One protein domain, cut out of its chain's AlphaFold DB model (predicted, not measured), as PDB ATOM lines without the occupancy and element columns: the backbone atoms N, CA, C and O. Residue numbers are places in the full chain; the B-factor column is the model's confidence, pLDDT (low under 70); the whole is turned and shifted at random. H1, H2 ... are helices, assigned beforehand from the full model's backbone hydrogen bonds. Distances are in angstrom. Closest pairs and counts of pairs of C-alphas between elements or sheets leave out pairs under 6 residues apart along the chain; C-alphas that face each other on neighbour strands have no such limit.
ATOM      1  N   SER A   4     113.997  75.435  82.705       92.06
ATOM      2  CA  SER A   4     115.256  75.785  82.027       92.06
ATOM      3  C   SER A   4     116.284  76.441  82.967       92.06
ATOM      4  O   SER A   4     117.471  76.120  82.924       92.06
ATOM      5  N   ILE A   5     115.845  77.335  83.860       93.69
ATOM      6  CA  ILE A   5     116.742  77.990  84.826       93.69
ATOM      7  C   ILE A   5     117.235  76.991  85.877       93.69
ATOM      8  O   ILE A   5     118.404  77.034  86.256       93.69
ATOM      9  N   LYS A   6     116.380  76.055  86.313       93.88
ATOM     10  CA  LYS A   6     116.781  74.983  87.241       93.88
ATOM     11  C   LYS A   6     117.852  74.090  86.629       93.88
ATOM     12  O   LYS A   6     118.837  73.793  87.295       93.88
ATOM     13  N   GLU A   7     117.680  73.697  85.371       95.06
ATOM     14  CA  GLU A   7     118.656  72.873  84.653       95.06
ATOM     15  C   GLU A   7     120.007  73.576  84.532       95.06
ATOM     16  O   GLU A   7     121.037  72.964  84.793       95.06
ATOM     17  N   MET A   8     120.020  74.875  84.222       94.81
ATOM     18  CA  MET A   8     121.266  75.644  84.164       94.81
ATOM     19  C   MET A   8     121.969  75.742  85.522       94.81
ATOM     20  O   MET A   8     123.196  75.668  85.571       94.81
ATOM     21  N   ILE A   9     121.214  75.863  86.619       94.75
ATOM     22  CA  ILE A   9     121.779  75.829  87.976       94.75
ATOM     23  C   ILE A   9     122.415  74.460  88.251       94.75
ATOM     24  O   ILE A   9     123.556  74.398  88.703       94.75
ATOM     25  N   LEU A  10     121.712  73.366  87.942       96.50
ATOM     26  CA  LEU A  10     122.227  72.002  88.122       96.50
ATOM     27  C   LEU A  10     123.447  71.716  87.236       96.50
ATOM     28  O   LEU A  10     124.356  71.006  87.653       96.50
ATOM     29  N   ALA A  11     123.487  72.303  86.041       96.38
ATOM     30  CA  ALA A  11     124.604  72.213  85.108       96.38
ATOM     31  C   ALA A  11     125.791  73.129  85.472       96.38
ATOM     32  O   ALA A  11     126.767  73.177  84.726       96.38
ATOM     33  N   GLY A  12     125.717  73.874  86.583       95.62
ATOM     34  CA  GLY A  12     126.800  74.746  87.040       95.62
ATOM     35  C   GLY A  12     127.079  75.924  86.105       95.62
ATOM     36  O   GLY A  12     128.219  76.381  86.020       95.62
ATOM     37  N   LYS A  13     126.062  76.405  85.379       96.44
ATOM     38  CA  LYS A  13     126.201  77.575  84.505       96.44
ATOM     39  C   LYS A  13     126.546  78.828  85.300       96.44
ATOM     40  O   LYS A  13     126.151  78.991  86.456       96.44
ATOM     41  N   THR A  14     127.271  79.738  84.658       95.94
ATOM     42  CA  THR A  14     127.646  81.005  85.282       95.94
ATOM     43  C   THR A  14     126.419  81.877  85.533       95.94
ATOM     44  O   THR A  14     125.399  81.792  84.844       95.94
ATOM     45  N   SER A  15     126.524  82.782  86.506       90.88
ATOM     46  CA  SER A  15     125.459  83.746  86.795       90.88
ATOM     47  C   SER A  15     125.138  84.654  85.601       90.88
ATOM     48  O   SER A  15     123.989  85.066  85.459       90.88
ATOM     49  N   SER A  16     126.117  84.934  84.730       91.06
ATOM     50  CA  SER A  16     125.905  85.700  83.495       91.06
ATOM     51  C   SER A  16     125.048  84.927  82.491       91.06
ATOM     52  O   SER A  16     124.032  85.443  82.030       91.06
ATOM     53  N   GLU A  17     125.373  83.655  82.230       93.25
ATOM     54  CA  GLU A  17     124.581  82.792  81.338       93.25
ATOM     55  C   GLU A  17     123.138  82.633  81.837       93.25
ATOM     56  O   GLU A  17     122.189  82.785  81.066       93.25
ATOM     57  N   ILE A  18     122.963  82.394  83.142       94.00
ATOM     58  CA  ILE A  18     121.635  82.279  83.760       94.00
ATOM     59  C   ILE A  18     120.861  83.595  83.621       94.00
ATOM     60  O   ILE A  18     119.676  83.569  83.292       94.00
ATOM     61  N   ARG A  19     121.514  84.747  83.833       89.62
ATOM     62  CA  ARG A  19     120.895  86.075  83.686       89.62
ATOM     63  C   ARG A  19     120.433  86.318  82.253       89.62
ATOM     64  O   ARG A  19     119.288  86.715  82.063       89.62
ATOM     65  N   VAL A  20     121.282  86.050  81.260       90.88
ATOM     66  CA  VAL A  20     120.946  86.218  79.836       90.88
ATOM     67  C   VAL A  20     119.737  85.361  79.465       90.88
ATOM     68  O   VAL A  20     118.777  85.861  78.878       90.88
ATOM     69  N   ALA A  21     119.737  84.091  79.865       93.38
ATOM     70  CA  ALA A  21     118.619  83.193  79.612       93.38
ATOM     71  C   ALA A  21     117.339  83.618  80.353       93.38
ATOM     72  O   ALA A  21     116.250  83.523  79.789       93.38
ATOM     73  N   ALA A  22     117.448  84.134  81.581       92.50
ATOM     74  CA  ALA A  22     116.312  84.678  82.319       92.50
ATOM     75  C   ALA A  22     115.714  85.907  81.616       92.50
ATOM     76  O   ALA A  22     114.496  86.000  81.472       92.50
ATOM     77  N   MET A  23     116.558  86.827  81.138       90.56
ATOM     78  CA  MET A  23     116.123  88.013  80.393       90.56
ATOM     79  C   MET A  23     115.452  87.630  79.070       90.56
ATOM     80  O   MET A  23     114.395  88.165  78.747       90.56
ATOM     81  N   ALA A  24     115.994  86.642  78.349       90.19
ATOM     82  CA  ALA A  24     115.369  86.100  77.139       90.19
ATOM     83  C   ALA A  24     113.989  85.467  77.410       90.19
ATOM     84  O   ALA A  24     113.129  85.457  76.533       90.19
ATOM     85  N   GLN A  25     113.757  84.981  78.633       91.31
ATOM     86  CA  GLN A  25     112.474  84.441  79.096       91.31
ATOM     87  C   GLN A  25     111.536  85.514  79.685       91.31
ATOM     88  O   GLN A  25     110.517  85.174  80.283       91.31
ATOM     89  N   GLY A  26     111.855  86.803  79.524       90.12
ATOM     90  CA  GLY A  26     111.007  87.914  79.965       90.12
ATOM     91  C   GLY A  26     111.286  88.415  81.384       90.12
ATOM     92  O   GLY A  26     110.481  89.171  81.924       90.12
ATOM     93  N   MET A  27     112.404  88.028  82.009       92.88
ATOM     94  CA  MET A  27     112.831  88.647  83.267       92.88
ATOM     95  C   MET A  27     113.242  90.105  83.030       92.88
ATOM     96  O   MET A  27     114.186  90.380  82.293       92.88
ATOM     97  N   THR A  28     112.582  91.031  83.719       91.00
ATOM     98  CA  THR A  28     112.968  92.447  83.745       91.00
ATOM     99  C   THR A  28     114.137  92.663  84.706       91.00
ATOM    100  O   THR A  28     114.067  92.268  85.874       91.00
ATOM    101  N   SER A  29     115.211  93.310  84.248       90.56
ATOM    102  CA  SER A  29     116.333  93.669  85.124       90.56
ATOM    103  C   SER A  29     115.982  94.854  86.030       90.56
ATOM    104  O   SER A  29     115.127  95.684  85.708       90.56
ATOM    105  N   LEU A  30     116.671  94.978  87.171       90.94
ATOM    106  CA  LEU A  30     116.501  96.134  88.065       90.94
ATOM    107  C   LEU A  30     116.755  97.457  87.335       90.94
ATOM    108  O   LEU A  30     116.076  98.446  87.605       90.94
ATOM    109  N   ARG A  31     117.700  97.469  86.388       90.56
ATOM    110  CA  ARG A  31     118.005  98.651  85.584       90.56
ATOM    111  C   ARG A  31     116.870  98.985  84.620       90.56
ATOM    112  O   ARG A  31     116.501 100.151  84.525       90.56
ATOM    113  N   GLN A  32     116.281  97.991  83.956       91.81
ATOM    114  CA  GLN A  32     115.105  98.197  83.100       91.81
ATOM    115  C   GLN A  32     113.922  98.756  83.902       91.81
ATOM    116  O   GLN A  32     113.389  99.806  83.548       91.81
ATOM    117  N   ALA A  33     113.589  98.136  85.037       92.88
ATOM    118  CA  ALA A  33     112.521  98.612  85.919       92.88
ATOM    119  C   ALA A  33     112.791 100.028  86.462       92.88
ATOM    120  O   ALA A  33     111.870 100.824  86.655       92.88
ATOM    121  N   ALA A  34     114.057 100.371  86.708       93.00
ATOM    122  CA  ALA A  34     114.441 101.716  87.107       93.00
ATOM    123  C   ALA A  34     114.235 102.724  85.965       93.00
ATOM    124  O   ALA A  34     113.673 103.791  86.200       93.00
ATOM    125  N   LEU A  35     114.628 102.395  84.729       93.75
ATOM    126  CA  LEU A  35     114.433 103.273  83.568       93.75
ATOM    127  C   LEU A  35     112.955 103.596  83.334       93.75
ATOM    128  O   LEU A  35     112.620 104.743  83.047       93.75
ATOM    129  N   GLU A  36     112.058 102.632  83.548       95.38
ATOM    130  CA  GLU A  36     110.614 102.881  83.494       95.38
ATOM    131  C   GLU A  36     110.158 103.946  84.504       95.38
ATOM    132  O   GLU A  36     109.313 104.777  84.174       95.38
ATOM    133  N   LYS A  37     110.743 103.983  85.710       95.19
ATOM    134  CA  LYS A  37     110.461 105.041  86.700       95.19
ATOM    135  C   LYS A  37     110.903 106.412  86.202       95.19
ATOM    136  O   LYS A  37     110.197 107.392  86.419       95.19
ATOM    137  N   VAL A  38     112.041 106.493  85.508       96.00
ATOM    138  CA  VAL A  38     112.479 107.747  84.872       96.00
ATOM    139  C   VAL A  38     111.505 108.177  83.784       96.00
ATOM    140  O   VAL A  38     111.124 109.344  83.754       96.00
ATOM    141  N   PHE A  39     111.042 107.258  82.933       96.12
ATOM    142  CA  PHE A  39     110.072 107.596  81.886       96.12
ATOM    143  C   PHE A  39     108.722 108.061  82.443       96.12
ATOM    144  O   PHE A  39     108.063 108.888  81.818       96.12
ATOM    145  N   ARG A  40     108.335 107.592  83.635       97.50
ATOM    146  CA  ARG A  40     107.153 108.083  84.362       97.50
ATOM    147  C   ARG A  40     107.393 109.377  85.154       97.50
ATOM    148  O   ARG A  40     106.452 109.901  85.737       97.50
ATOM    149  N   GLY A  41     108.621 109.898  85.187       95.88
ATOM    150  CA  GLY A  41     108.980 111.090  85.963       95.88
ATOM    151  C   GLY A  41     109.089 110.856  87.477       95.88
ATOM    152  O   GLY A  41     109.109 111.813  88.243       95.88
ATOM    153  N   GLU A  42     109.168 109.599  87.920       97.56
ATOM    154  CA  GLU A  42     109.243 109.206  89.338       97.56
ATOM    155  C   GLU A  42     110.680 109.201  89.888       97.56
ATOM    156  O   GLU A  42     110.883 109.121  91.098       97.56
ATOM    157  N   SER A  43     111.690 109.226  89.015       95.50
ATOM    158  CA  SER A  43     113.109 109.244  89.392       95.50
ATOM    159  C   SER A  43     113.957 109.914  88.306       95.50
ATOM    160  O   SER A  43     113.454 110.297  87.251       95.50
ATOM    161  N   THR A  44     115.260 110.054  88.554       95.50
ATOM    162  CA  THR A  44     116.238 110.643  87.634       95.50
ATOM    163  C   THR A  44     117.319 109.641  87.222       95.50
ATOM    164  O   THR A  44     117.701 108.755  87.985       95.50
ATOM    165  N   ILE A  45     117.908 109.826  86.035       93.06
ATOM    166  CA  ILE A  45     119.043 109.006  85.564       93.06
ATOM    167  C   ILE A  45     120.209 109.012  86.569       93.06
ATOM    168  O   ILE A  45     120.871 107.994  86.769       93.06
ATOM    169  N   LYS A  46     120.440 110.147  87.244       93.38
ATOM    170  CA  LYS A  46     121.481 110.284  88.271       93.38
ATOM    171  C   LYS A  46     121.218 109.378  89.476       93.38
ATOM    172  O   LYS A  46     122.148 108.753  89.978       93.38
ATOM    173  N   GLU A  47     119.971 109.295  89.930       91.25
ATOM    174  CA  GLU A  47     119.586 108.399  91.024       91.25
ATOM    175  C   GLU A  47     119.696 106.935  90.614       91.25
ATOM    176  O   GLU A  47     120.286 106.157  91.361       91.25
ATOM    177  N   ILE A  48     119.212 106.575  89.417       93.25
ATOM    178  CA  ILE A  48     119.322 105.211  88.878       93.25
ATOM    179  C   ILE A  48     120.778 104.766  88.836       93.25
ATOM    180  O   ILE A  48     121.094 103.694  89.337       93.25
ATOM    181  N   ASN A  49     121.677 105.585  88.291       91.31
ATOM    182  CA  ASN A  49     123.091 105.225  88.186       91.31
ATOM    183  C   ASN A  49     123.783 105.107  89.556       91.31
ATOM    184  O   ASN A  49     124.798 104.425  89.660       91.31
ATOM    185  N   ARG A  50     123.241 105.732  90.613       89.62
ATOM    186  CA  ARG A  50     123.741 105.569  91.987       89.62
ATOM    187  C   ARG A  50     123.350 104.218  92.592       89.62
ATOM    188  O   ARG A  50     124.118 103.674  93.375       89.62
ATOM    189  N   VAL A  51     122.154 103.715  92.285       87.75
ATOM    190  CA  VAL A  51     121.584 102.517  92.941       87.75
ATOM    191  C   VAL A  51     121.609 101.265  92.068       87.75
ATOM    192  O   VAL A  51     121.521 100.154  92.579       87.75
ATOM    193  N   THR A  52     121.757 101.435  90.758       86.19
ATOM    194  CA  THR A  52     121.915 100.360  89.780       86.19
ATOM    195  C   THR A  52     123.098 100.695  88.870       86.19
ATOM    196  O   THR A  52     123.005 101.631  88.066       86.19
TER     197      THR A  52
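Overview. This is residues 4 to 52 of the 58 residues of an uncharacterized protein of marine sediment metagenome (UniProt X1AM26). Two small helical hairpins, H1 with H2 and H3 with H4, lie one after the other along a rod, as two separate lobes joined by the tight link of residues 25 to 29. H2 and H3, the helices on either side of that link, do not reach each other, and the model has no common core. The printed part has 49 residues with four named helices in the order H1, H2, H3, H4 and no named strand; its class is all helix. It is only just loose, close to extended, with a radius of gyration of the C-alphas of 14.2 A and spans of 41 by 19 by 10 A.

Arrangement. H1, residues 4 to 10, and H2, residues 15 to 24, form a helical hairpin. They touch, closest at the C-alphas of Ile 5 and Ile 18, 6.6 A apart. They run opposite ways at a shallow tilt of 10 degrees. H3, residues 30 to 39, is apart from both H1 and H2. H3 and H4, residues 45 to 51, form the second helical hairpin. They touch, closest at the C-alphas of Ala 34 and Ile 48, 6.3 A apart, and run opposite ways at a shallow tilt of 28 degrees. H4 is apart from H1 and H2. In H1, H2, H3 and H4 every O i to N i+4 pair is within hydrogen-bond range.

Along the chain. H1 begins at C-alpha 4 (115.256, 75.785, 82.027) and is 10.0 A long from first to last C-alpha. H2 measures 14.2 A and ends at C-alpha 24 (115.369, 86.100, 77.139). H3 measures 14.5 A. H4 measures 10.1 A and ends at C-alpha 51 (121.584, 102.517, 92.941).

Size, cuts and confidence. The C-alphas farthest apart, those of Ala 11 and Gly 41, are 41.9 A apart. The printed part has no cut, and its three links between helices are tight. The mean pLDDT of the printed part is 93.1, and no printed residue is under 70.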